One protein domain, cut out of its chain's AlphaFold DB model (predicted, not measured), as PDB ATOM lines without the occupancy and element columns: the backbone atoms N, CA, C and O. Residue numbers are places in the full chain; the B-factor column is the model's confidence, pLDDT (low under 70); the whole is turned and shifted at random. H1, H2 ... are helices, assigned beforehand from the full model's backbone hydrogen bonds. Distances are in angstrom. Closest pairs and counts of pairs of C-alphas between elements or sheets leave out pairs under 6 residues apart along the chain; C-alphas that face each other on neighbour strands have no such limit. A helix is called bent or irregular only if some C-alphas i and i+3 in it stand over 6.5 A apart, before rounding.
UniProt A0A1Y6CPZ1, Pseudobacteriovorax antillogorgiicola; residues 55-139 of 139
ATOM      1  N   ASP A  55      10.046  -5.882  42.542       61.50
ATOM      2  CA  ASP A  55       9.978  -5.824  43.997       61.50
ATOM      3  C   ASP A  55      11.376  -5.786  44.634       61.50
ATOM      4  O   ASP A  55      11.551  -6.182  45.784       61.50
ATOM      5  N   LEU A  56      12.376  -5.287  43.895       53.88
ATOM      6  CA  LEU A  56      13.789  -5.539  44.158       53.88
ATOM      7  C   LEU A  56      14.288  -5.116  45.550       53.88
ATOM      8  O   LEU A  56      15.351  -5.587  45.935       53.88
ATOM      9  N   GLU A  57      13.597  -4.285  46.337       48.94
ATOM     10  CA  GLU A  57      14.178  -3.764  47.592       48.94
ATOM     11  C   GLU A  57      13.218  -3.577  48.773       48.94
ATOM     12  O   GLU A  57      13.612  -2.994  49.781       48.94
ATOM     13  N   ILE A  58      11.974  -4.070  48.723       54.25
ATOM     14  CA  ILE A  58      11.028  -3.813  49.823       54.25
ATOM     15  C   ILE A  58      10.351  -5.098  50.290       54.25
ATOM     16  O   ILE A  58       9.404  -5.586  49.672       54.25
ATOM     17  N   ALA A  59      10.775  -5.573  51.467       57.06
ATOM     18  CA  ALA A  59      10.037  -6.532  52.286       57.06
ATOM     19  C   ALA A  59       8.743  -5.879  52.808       57.06
ATOM     20  O   ALA A  59       8.627  -5.475  53.962       57.06
ATOM     21  N   SER A  60       7.772  -5.712  51.916       66.62
ATOM     22  CA  SER A  60       6.424  -5.258  52.234       66.62
ATOM     23  C   SER A  60       5.494  -6.465  52.293       66.62
ATOM     24  O   SER A  60       5.696  -7.441  51.573       66.62
ATOM     25  N   ARG A  61       4.442  -6.401  53.116       69.25
ATOM     26  CA  ARG A  61       3.429  -7.467  53.175       69.25
ATOM     27  C   ARG A  61       2.869  -7.827  51.780       69.25
ATOM     28  O   ARG A  61       2.855  -9.012  51.468       69.25
ATOM     29  N   PRO A  62       2.539  -6.858  50.896       70.19
ATOM     30  CA  PRO A  62       2.146  -7.162  49.517       70.19
ATOM     31  C   PRO A  62       3.243  -7.828  48.669       70.19
ATOM     32  O   PRO A  62       2.927  -8.676  47.840       70.19
ATOM     33  N   GLY A  63       4.518  -7.468  48.865       68.69
ATOM     34  CA  GLY A  63       5.651  -8.109  48.184       68.69
ATOM     35  C   GLY A  63       5.825  -9.570  48.609       68.69
ATOM     36  O   GLY A  63       5.926 -10.460  47.768       68.69
ATOM     37  N   THR A  64       5.737  -9.846  49.911       74.12
ATOM     38  CA  THR A  64       5.744 -11.217  50.439       74.12
ATOM     39  C   THR A  64       4.570 -12.034  49.899       74.12
ATOM     40  O   THR A  64       4.767 -13.158  49.437       74.12
ATOM     41  N   ASP A  65       3.360 -11.468  49.892       79.94
ATOM     42  CA  ASP A  65       2.171 -12.139  49.359       79.94
ATOM     43  C   ASP A  65       2.319 -12.435  47.855       79.94
ATOM     44  O   ASP A  65       1.953 -13.522  47.401       79.94
ATOM     45  N   ARG A  66       2.925 -11.518  47.081       77.00
ATOM     46  CA  ARG A  66       3.269 -11.741  45.667       77.00
ATOM     47  C   ARG A  66       4.219 -12.929  45.512       77.00
ATOM     48  O   ARG A  66       3.944 -13.805  44.694       77.00
ATOM     49  N   HIS A  67       5.295 -13.001  46.297       76.75
ATOM     50  CA  HIS A  67       6.232 -14.128  46.244       76.75
ATOM     51  C   HIS A  67       5.545 -15.467  46.544       76.75
ATOM     52  O   HIS A  67       5.745 -16.434  45.809       76.75
ATOM     53  N   VAL A  68       4.680 -15.530  47.561       83.44
ATOM     54  CA  VAL A  68       3.906 -16.745  47.879       83.44
ATOM     55  C   VAL A  68       2.984 -17.136  46.720       83.44
ATOM     56  O   VAL A  68       2.929 -18.305  46.336       83.44
ATOM     57  N   GLN A  69       2.283 -16.171  46.119       79.19
ATOM     58  CA  GLN A  69       1.422 -16.428  44.960       79.19
ATOM     59  C   GLN A  69       2.211 -16.971  43.764       79.19
ATOM     60  O   GLN A  69       1.745 -17.890  43.088       79.19
ATOM     61  N   ILE A  70       3.408 -16.444  43.516       79.81
ATOM     62  CA  ILE A  70       4.298 -16.917  42.452       79.81
ATOM     63  C   ILE A  70       4.768 -18.344  42.722       79.81
ATOM     64  O   ILE A  70       4.677 -19.179  41.827       79.81
ATOM     65  N   LEU A  71       5.183 -18.661  43.951       84.62
ATOM     66  CA  LEU A  71       5.576 -20.025  44.323       84.62
ATOM     67  C   LEU A  71       4.431 -21.027  44.121       84.62
ATOM     68  O   LEU A  71       4.658 -22.138  43.642       84.62
ATOM     69  N   ASN A  72       3.188 -20.633  44.405       85.00
ATOM     70  CA  ASN A  72       2.020 -21.472  44.138       85.00
ATOM     71  C   ASN A  72       1.787 -21.683  42.633       85.00
ATOM     72  O   ASN A  72       1.519 -22.809  42.210       85.00
ATOM     73  N   LYS A  73       1.934 -20.635  41.809       76.50
ATOM     74  CA  LYS A  73       1.856 -20.747  40.341       76.50
ATOM     75  C   LYS A  73       2.962 -21.643  39.786       76.50
ATOM     76  O   LYS A  73       2.678 -22.507  38.965       76.50
ATOM     77  N   ALA A  74       4.186 -21.492  40.283       79.94
ATOM     78  CA  ALA A  74       5.327 -22.326  39.928       79.94
ATOM     79  C   ALA A  74       5.089 -23.803  40.293       79.94
ATOM     80  O   ALA A  74       5.265 -24.688  39.459       79.94
ATOM     81  N   SER A  75       4.599 -24.076  41.506       85.50
ATOM     82  CA  SER A  75       4.222 -25.425  41.957       85.50
ATOM     83  C   SER A  75       3.157 -26.068  41.058       85.50
ATOM     84  O   SER A  75       3.256 -27.252  40.726       85.50
ATOM     85  N   LYS A  76       2.164 -25.285  40.614       80.50
ATOM     86  CA  LYS A  76       1.141 -25.723  39.655       80.50
ATOM     87  C   LYS A  76       1.746 -26.003  38.273       80.50
ATOM     88  O   LYS A  76       1.523 -27.078  37.723       80.50
ATOM     89  N   ALA A  77       2.576 -25.098  37.757       70.94
ATOM     90  CA  ALA A  77       3.264 -25.247  36.474       70.94
ATOM     91  C   ALA A  77       4.145 -26.506  36.416       70.94
ATOM     92  O   ALA A  77       4.109 -27.224  35.423       70.94
ATOM     93  N   ILE A  78       4.855 -26.846  37.500       81.50
ATOM     94  CA  ILE A  78       5.641 -28.092  37.596       81.50
ATOM     95  C   ILE A  78       4.784 -29.341  37.333       81.50
ATOM     96  O   ILE A  78       5.289 -30.328  36.799       81.50
ATOM     97  N   ARG A  79       3.507 -29.319  37.729       81.25
ATOM     98  CA  ARG A  79       2.589 -30.460  37.613       81.25
ATOM     99  C   ARG A  79       1.816 -30.478  36.298       81.25
ATOM    100  O   ARG A  79       1.473 -31.558  35.834       81.25
ATOM    101  N   GLU A  80       1.512 -29.308  35.743       80.50
ATOM    102  CA  GLU A  80       0.547 -29.159  34.645       80.50
ATOM    103  C   GLU A  80       1.174 -28.774  33.298       80.50
ATOM    104  O   GLU A  80       0.552 -29.005  32.264       80.50
ATOM    105  N   GLN A  81       2.381 -28.199  33.281       71.44
ATOM    106  CA  GLN A  81       3.068 -27.814  32.045       71.44
ATOM    107  C   GLN A  81       4.088 -28.874  31.608       71.44
ATOM    108  O   GLN A  81       4.772 -29.490  32.437       71.44
ATOM    109  N   ASP A  82       4.215 -29.044  30.286       72.50
ATOM    110  CA  ASP A  82       5.238 -29.892  29.666       72.50
ATOM    111  C   ASP A  82       6.642 -29.464  30.110       72.50
ATOM    112  O   ASP A  82       6.899 -28.279  30.330       72.50
ATOM    113  N   PHE A  83       7.554 -30.429  30.234       67.81
ATOM    114  CA  PHE A  83       8.935 -30.178  30.638       67.81
ATOM    115  C   PHE A  83       9.629 -29.138  29.748       67.81
ATOM    116  O   PHE A  83      10.329 -28.284  30.267       67.81
ATOM    117  N   ASN A  84       9.385 -29.141  28.435       77.06
ATOM    118  CA  ASN A  84      10.040 -28.218  27.498       77.06
ATOM    119  C   ASN A  84       9.491 -26.784  27.558       77.06
ATOM    120  O   ASN A  84      10.083 -25.874  26.986       77.06
ATOM    121  N   MET A  85       8.352 -26.578  28.224       58.84
ATOM    122  CA  MET A  85       7.709 -25.267  28.365       58.84
ATOM    123  C   MET A  85       8.110 -24.554  29.659       58.84
ATOM    124  O   MET A  85       7.693 -23.417  29.881       58.84
ATOM    125  N   ARG A  86       8.888 -25.210  30.530       70.94
ATOM    126  CA  ARG A  86       9.252 -24.707  31.855       70.94
ATOM    127  C   ARG A  86      10.710 -25.006  32.175       70.94
ATOM    128  O   ARG A  86      11.162 -26.127  32.015       70.94
ATOM    129  N   GLU A  87      11.400 -24.033  32.752       65.19
ATOM    130  CA  GLU A  87      12.770 -24.214  33.228       65.19
ATOM    131  C   GLU A  87      12.768 -24.201  34.762       65.19
ATOM    132  O   GLU A  87      12.545 -23.164  35.389       65.19
ATOM    133  N   PHE A  88      12.961 -25.368  35.383       69.44
ATOM    134  CA  PHE A  88      12.961 -25.523  36.842       69.44
ATOM    135  C   PHE A  88      14.239 -26.208  37.315       69.44
ATOM    136  O   PHE A  88      14.359 -27.432  37.265       69.44
ATOM    137  N   HIS A  89      15.161 -25.413  37.858       70.31
ATOM    138  CA  HIS A  89      16.388 -25.903  38.479       70.31
ATOM    139  C   HIS A  89      16.425 -25.559  39.960       70.31
ATOM    140  O   HIS A  89      16.099 -24.448  40.375       70.31
ATOM    141  N   SER A  90      16.857 -26.526  40.762       67.56
ATOM    142  CA  SER A  90      17.166 -26.327  42.170       67.56
ATOM    143  C   SER A  90      18.492 -27.004  42.470       67.56
ATOM    144  O   SER A  90      18.740 -28.125  42.026       67.56
ATOM    145  N   VAL A  91      19.347 -26.307  43.207       67.38
ATOM    146  CA  VAL A  91      20.617 -26.835  43.695       67.38
ATOM    147  C   VAL A  91      20.664 -26.556  45.188       67.38
ATOM    148  O   VAL A  91      20.364 -25.448  45.629       67.38
ATOM    149  N   THR A  92      21.024 -27.566  45.973       58.75
ATOM    150  CA  THR A  92      21.216 -27.441  47.420       58.75
ATOM    151  C   THR A  92      22.703 -27.540  47.721       58.75
ATOM    152  O   THR A  92      23.354 -28.496  47.306       58.75
ATOM    153  N   PHE A  93      23.249 -26.547  48.420       64.69
ATOM    154  CA  PHE A  93      24.671 -26.464  48.743       64.69
ATOM    155  C   PHE A  93      24.880 -25.752  50.082       64.69
ATOM    156  O   PHE A  93      24.091 -24.891  50.472       64.69
ATOM    157  N   CYS A  94      25.949 -26.115  50.790       52.94
ATOM    158  CA  CYS A  94      26.397 -25.374  51.965       52.94
ATOM    159  C   CYS A  94      27.140 -24.114  51.513       52.94
ATOM    160  O   CYS A  94      27.922 -24.162  50.563       52.94
ATOM    161  N   ILE A  95      26.910 -22.998  52.201       66.38
ATOM    162  CA  ILE A  95      27.538 -21.711  51.886       66.38
ATOM    163  C   ILE A  95      28.336 -21.189  53.071       66.38
ATOM    164  O   ILE A  95      27.970 -21.414  54.225       66.38
ATOM    165  N   ASP A  96      29.359 -20.395  52.775       80.75
ATOM    166  CA  ASP A  96      29.780 -19.356  53.704       80.75
ATOM    167  C   ASP A  96      28.810 -18.167  53.561       80.75
ATOM    168  O   ASP A  96      28.629 -17.603  52.477       80.75
ATOM    169  N   LYS A  97      28.149 -17.816  54.671       75.56
ATOM    170  CA  LYS A  97      27.146 -16.742  54.731       75.56
ATOM    171  C   LYS A  97      27.751 -15.372  54.395       75.56
ATOM    172  O   LYS A  97      26.995 -14.481  54.007       75.56
ATOM    173  N   SER A  98      29.074 -15.206  54.489       84.88
ATOM    174  CA  SER A  98      29.780 -13.980  54.093       84.88
ATOM    175  C   SER A  98      29.613 -13.650  52.603       84.88
ATOM    176  O   SER A  98      29.569 -12.475  52.254       84.88
ATOM    177  N   PHE A  99      29.403 -14.658  51.746       83.38
ATOM    178  CA  PHE A  99      29.171 -14.478  50.307       83.38
ATOM    179  C   PHE A  99      27.709 -14.194  49.941       83.38
ATOM    180  O   PHE A  99      27.401 -14.003  48.765       83.38
ATOM    181  N   LEU A 100      26.779 -14.162  50.903       82.12
ATOM    182  CA  LEU A 100      25.368 -13.878  50.614       82.12
ATOM    183  C   LEU A 100      25.135 -12.525  49.918       82.12
ATOM    184  O   LEU A 100      24.294 -12.499  49.018       82.12
ATOM    185  N   PRO A 101      25.810 -11.415  50.288       85.56
ATOM    186  CA  PRO A 101      25.674 -10.149  49.569       85.56
ATOM    187  C   PRO A 101      26.076 -10.280  48.094       85.56
ATOM    188  O   PRO A 101      25.276  -9.961  47.217       85.56
ATOM    189  N   ASP A 102      27.249 -10.855  47.820       87.38
ATOM    190  CA  ASP A 102      27.759 -11.043  46.457       87.38
ATOM    191  C   ASP A 102      26.871 -11.985  45.633       87.38
ATOM    192  O   ASP A 102      26.613 -11.747  44.452       87.38
ATOM    193  N   ALA A 103      26.375 -13.061  46.251       81.75
ATOM    194  CA  ALA A 103      25.462 -14.000  45.611       81.75
ATOM    195  C   ALA A 103      24.135 -13.328  45.230       81.75
ATOM    196  O   ALA A 103      23.645 -13.531  44.120       81.75
ATOM    197  N   LYS A 104      23.570 -12.497  46.120       81.94
ATOM    198  CA  LYS A 104      22.363 -11.709  45.826       81.94
ATOM    199  C   LYS A 104      22.596 -10.752  44.665       81.94
ATOM    200  O   LYS A 104      21.750 -10.686  43.781       81.94
ATOM    201  N   GLU A 105      23.735 -10.069  44.633       87.44
ATOM    202  CA  GLU A 105      24.058  -9.131  43.555       87.44
ATOM    203  C   GLU A 105      24.175  -9.830  42.197       87.44
ATOM    204  O   GLU A 105      23.589  -9.397  41.207       87.44
ATOM    205  N   LYS A 106      24.836 -10.991  42.152       89.00
ATOM    206  CA  LYS A 106      24.909 -11.807  40.930       89.00
ATOM    207  C   LYS A 106      23.535 -12.263  40.445       89.00
ATOM    208  O   LYS A 106      23.293 -12.266  39.242       89.00
ATOM    209  N   ILE A 107      22.634 -12.627  41.361       86.81
ATOM    210  CA  ILE A 107      21.251 -12.983  41.017       86.81
ATOM    211  C   ILE A 107      20.508 -11.778  40.423       86.81
ATOM    212  O   ILE A 107      19.758 -11.953  39.464       86.81
ATOM    213  N   ARG A 108      20.724 -10.562  40.944       83.31
ATOM    214  CA  ARG A 108      20.111  -9.341  40.394       83.31
ATOM    215  C   ARG A 108      20.583  -9.070  38.972       83.31
ATOM    216  O   ARG A 108      19.737  -8.950  38.094       83.31
ATOM    217  N   HIS A 109      21.895  -9.080  38.730       89.06
ATOM    218  CA  HIS A 109      22.441  -8.905  37.380       89.06
ATOM    219  C   HIS A 109      21.926  -9.972  36.409       89.06
ATOM    220  O   HIS A 109      21.501  -9.644  35.308       89.06
ATOM    221  N   PHE A 110      21.863 -11.238  36.836       88.75
ATOM    222  CA  PHE A 110      21.265 -12.299  36.025       88.75
ATOM    223  C   PHE A 110      19.806 -11.994  35.647       88.75
ATOM    224  O   PHE A 110      19.423 -12.154  34.491       88.75
ATOM    225  N   LEU A 111      18.979 -11.547  36.598       84.44
ATOM    226  CA  LEU A 111      17.583 -11.192  36.324       84.44
ATOM    227  C   LEU A 111      17.467  -9.989  35.376       84.44
ATOM    228  O   LEU A 111      16.578  -9.974  34.526       84.44
ATOM    229  N   GLU A 112      18.354  -9.002  35.497       84.44
ATOM    230  CA  GLU A 112      18.422  -7.851  34.591       84.44
ATOM    231  C   GLU A 112      18.786  -8.283  33.161       84.44
ATOM    232  O   GLU A 112      18.062  -7.938  32.221       84.44
ATOM    233  N   ASP A 113      19.823  -9.110  33.004       88.75
ATOM    234  CA  ASP A 113      20.254  -9.672  31.719       88.75
ATOM    235  C   ASP A 113      19.143 -10.510  31.067       88.75
ATOM    236  O   ASP A 113      18.830 -10.347  29.883       88.75
ATOM    237  N   MET A 114      18.484 -11.371  31.849       86.12
ATOM    238  CA  MET A 114      17.369 -12.190  31.371       86.12
ATOM    239  C   MET A 114      16.162 -11.345  30.973       86.12
ATOM    240  O   MET A 114      15.518 -11.649  29.969       86.12
ATOM    241  N   ASN A 115      15.850 -10.276  31.711       81.06
ATOM    242  CA  ASN A 115      14.786  -9.358  31.321       81.06
ATOM    243  C   ASN A 115      15.117  -8.682  29.981       81.06
ATOM    244  O   ASN A 115      14.255  -8.617  29.111       81.06
ATOM    245  N   LEU A 116      16.354  -8.221  29.774       84.25
ATOM    246  CA  LEU A 116      16.771  -7.637  28.491       84.25
ATOM    247  C   LEU A 116      16.640  -8.635  27.329       84.25
ATOM    248  O   LEU A 116      16.159  -8.265  26.257       84.25
ATOM    249  N   LEU A 117      17.018  -9.895  27.552       87.50
ATOM    250  CA  LEU A 117      16.934 -10.962  26.556       87.50
ATOM    251  C   LEU A 117      15.486 -11.363  26.241       87.50
ATOM    252  O   LEU A 117      15.081 -11.348  25.080       87.50
ATOM    253  N   LEU A 118      14.705 -11.744  27.253       81.38
ATOM    254  CA  LEU A 118      13.363 -12.318  27.079       81.38
ATOM    255  C   LEU A 118      12.314 -11.268  26.719       81.38
ATOM    256  O   LEU A 118      11.293 -11.581  26.112       81.38
ATOM    257  N   GLU A 119      12.582 -10.001  27.029       75.69
ATOM    258  CA  GLU A 119      11.814  -8.895  26.479       75.69
ATOM    259  C   GLU A 119      12.295  -8.471  25.088       75.69
ATOM    260  O   GLU A 119      11.879  -7.424  24.608       75.69
ATOM    261  N   SER A 120      13.142  -9.217  24.389       74.44
ATOM    262  CA  SER A 120      13.430  -8.955  22.972       74.44
ATOM    263  C   SER A 120      12.492  -9.757  22.049       74.44
ATOM    264  O   SER A 120      11.714 -10.596  22.499       74.44
ATOM    265  N   GLY A 121      12.500  -9.468  20.747       80.50
ATOM    266  CA  GLY A 121      11.757 -10.263  19.758       80.50
ATOM    267  C   GLY A 121      10.224 -10.125  19.791       80.50
ATOM    268  O   GLY A 121       9.688  -9.050  20.065       80.50
ATOM    269  N   ALA A 122       9.526 -11.214  19.437       73.00
ATOM    270  CA  ALA A 122       8.092 -11.235  19.114       73.00
ATOM    271  C   ALA A 122       7.138 -11.280  20.327       73.00
ATOM    272  O   ALA A 122       5.955 -10.976  20.168       73.00
ATOM    273  N   ARG A 123       7.647 -11.603  21.530       78.38
ATOM    274  CA  ARG A 123       6.926 -11.526  22.822       78.38
ATOM    275  C   ARG A 123       5.534 -12.174  22.781       78.38
ATOM    276  O   ARG A 123       4.510 -11.540  23.036       78.38
ATOM    277  N   GLU A 124       5.517 -13.445  22.406       74.44
ATOM    278  CA  GLU A 124       4.306 -14.199  22.060       74.44
ATOM    279  C   GLU A 124       3.528 -14.696  23.282       74.44
ATOM    280  O   GLU A 124       2.326 -14.943  23.197       74.44
ATOM    281  N   GLU A 125       4.182 -14.814  24.437       69.88
ATOM    282  CA  GLU A 125       3.593 -15.383  25.644       69.88
ATOM    283  C   GLU A 125       4.126 -14.700  26.909       69.88
ATOM    284  O   GLU A 125       5.218 -14.128  26.928       69.88
ATOM    285  N   VAL A 126       3.310 -14.712  27.965       72.75
ATOM    286  CA  VAL A 126       3.662 -14.128  29.261       72.75
ATOM    287  C   VAL A 126       4.307 -15.204  30.123       72.75
ATOM    288  O   VAL A 126       3.633 -16.130  30.566       72.75
ATOM    289  N   TYR A 127       5.597 -15.030  30.397       69.25
ATOM    290  CA  TYR A 127       6.378 -15.881  31.288       69.25
ATOM    291  C   TYR A 127       6.733 -15.135  32.575       69.25
ATOM    292  O   TYR A 127       7.009 -13.936  32.555       69.25
ATOM    293  N   GLU A 128       6.752 -15.859  33.692       73.50
ATOM    294  CA  GLU A 128       7.318 -15.391  34.958       73.50
ATOM    295  C   GLU A 128       8.622 -16.161  35.199       73.50
ATOM    296  O   GLU A 128       8.600 -17.383  35.345       73.50
ATOM    297  N   LEU A 129       9.752 -15.451  35.261       74.69
ATOM    298  CA  LEU A 129      11.023 -15.998  35.735       74.69
ATOM    299  C   LEU A 129      11.188 -15.625  37.206       74.69
ATOM    300  O   LEU A 129      11.126 -14.455  37.570       74.69
ATOM    301  N   SER A 130      11.409 -16.616  38.062       71.12
ATOM    302  CA  SER A 130      11.611 -16.399  39.493       71.12
ATOM    303  C   SER A 130      12.833 -17.159  39.980       71.12
ATOM    304  O   SER A 130      12.884 -18.382  39.887       71.12
ATOM    305  N   VAL A 131      13.802 -16.428  40.531       76.94
ATOM    306  CA  VAL A 131      14.978 -16.995  41.199       76.94
ATOM    307  C   VAL A 131      14.807 -16.794  42.699       76.94
ATOM    308  O   VAL A 131      14.731 -15.663  43.172       76.94
ATOM    309  N   ALA A 132      14.729 -17.891  43.448       70.62
ATOM    310  CA  ALA A 132      14.550 -17.859  44.895       70.62
ATOM    311  C   ALA A 132      15.782 -18.443  45.596       70.62
ATOM    312  O   ALA A 132      16.063 -19.633  45.479       70.62
ATOM    313  N   LEU A 133      16.490 -17.607  46.358       66.69
ATOM    314  CA  LEU A 133      17.536 -18.028  47.289       66.69
ATOM    315  C   LEU A 133      17.054 -17.753  48.715       66.69
ATOM    316  O   LEU A 133      16.830 -16.601  49.088       66.69
ATOM    317  N   PHE A 134      16.885 -18.805  49.511       65.81
ATOM    318  CA  PHE A 134      16.376 -18.723  50.878       65.81
ATOM    319  C   PHE A 134      17.062 -19.752  51.781       65.81
ATOM    320  O   PHE A 134      17.600 -20.751  51.310       65.81
ATOM    321  N   SER A 135      17.054 -19.495  53.089       47.66
ATOM    322  CA  SER A 135      17.548 -20.455  54.079       47.66
ATOM    323  C   SER A 135      16.585 -21.636  54.204       47.66
ATOM    324  O   SER A 135      15.378 -21.433  54.323       47.66
ATOM    325  N   LEU A 136      17.122 -22.857  54.237       42.25
ATOM    326  CA  LEU A 136      16.375 -24.074  54.586       42.25
ATOM    327  C   LEU A 136      16.416 -24.382  56.090       42.25
ATOM    328  O   LEU A 136      15.684 -25.245  56.573       42.25
ATOM    329  N   GLU A 137      17.261 -23.674  56.833       36.91
ATOM    330  CA  GLU A 137      17.373 -23.794  58.281       36.91
ATOM    331  C   GLU A 137      16.327 -22.904  58.960       36.91
ATOM    332  O   GLU A 137      16.131 -21.748  58.567       36.91
ATOM    333  N   LYS A 138      15.671 -23.440  59.995       37.31
ATOM    334  CA  LYS A 138      14.927 -22.624  60.959       37.31
ATOM    335  C   LYS A 138      15.951 -21.984  61.898       37.31
ATOM    336  O   LYS A 138      16.833 -22.697  62.370       37.31
ATOM    337  N   ASN A 139      15.836 -20.675  62.131       41.34
ATOM    338  CA  ASN A 139      16.549 -20.026  63.237       41.34
ATOM    339  C   ASN A 139      16.193 -20.696  64.566       41.34
ATOM    340  O   ASN A 139      14.996 -21.033  64.735       41.34
TER     341      ASN A 139
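What this domain is: This is residues 55 to 139 of the 139 residues of a protein of Pseudobacteriovorax antillogorgiicola (UniProt A0A1Y6CPZ1). Two helices, H1 and H2, stand apart in a loose frame, and the extended last stretch, residues 119 to 139, folds back through the space between them. A second long stretch, residues 81 to 96, loops from H1 to H2. The printed part has 85 residues with two named helices, H1 then H2, and no named strand; the class is all helix, with under half of the residues, 42, in named elements. It is loose, with a radius of gyration of the C-alphas of 14.9 A and spans of 42 by 28 by 28 A.

Where its parts are: H1, residues 61 to 80, begins at C-alpha 61 (3.429, -7.467, 53.175) and is 28.7 A long. H2, residues 97 to 118, is 31.2 A long and ends at C-alpha 118 (13.363, -12.318, 27.079); it is irregular, with C-alphas 98 and 101 7.2 A apart.

How they stand to each other: H1 and H2 are apart, with no C-alphas within 8 A. O i to N i+4 pairs are within hydrogen-bond range in 15 of 16 cases in H1 and 16 of 18 in H2.

The domain as a whole: The farthest C-alphas, of Ala 122 and Asn 139, are 45.8 A apart. The printed part has no cut; the H1 to H2 link is long. Mean pLDDT of the printed part is 73.3, with 27 residues under 70, among them 133 to 139.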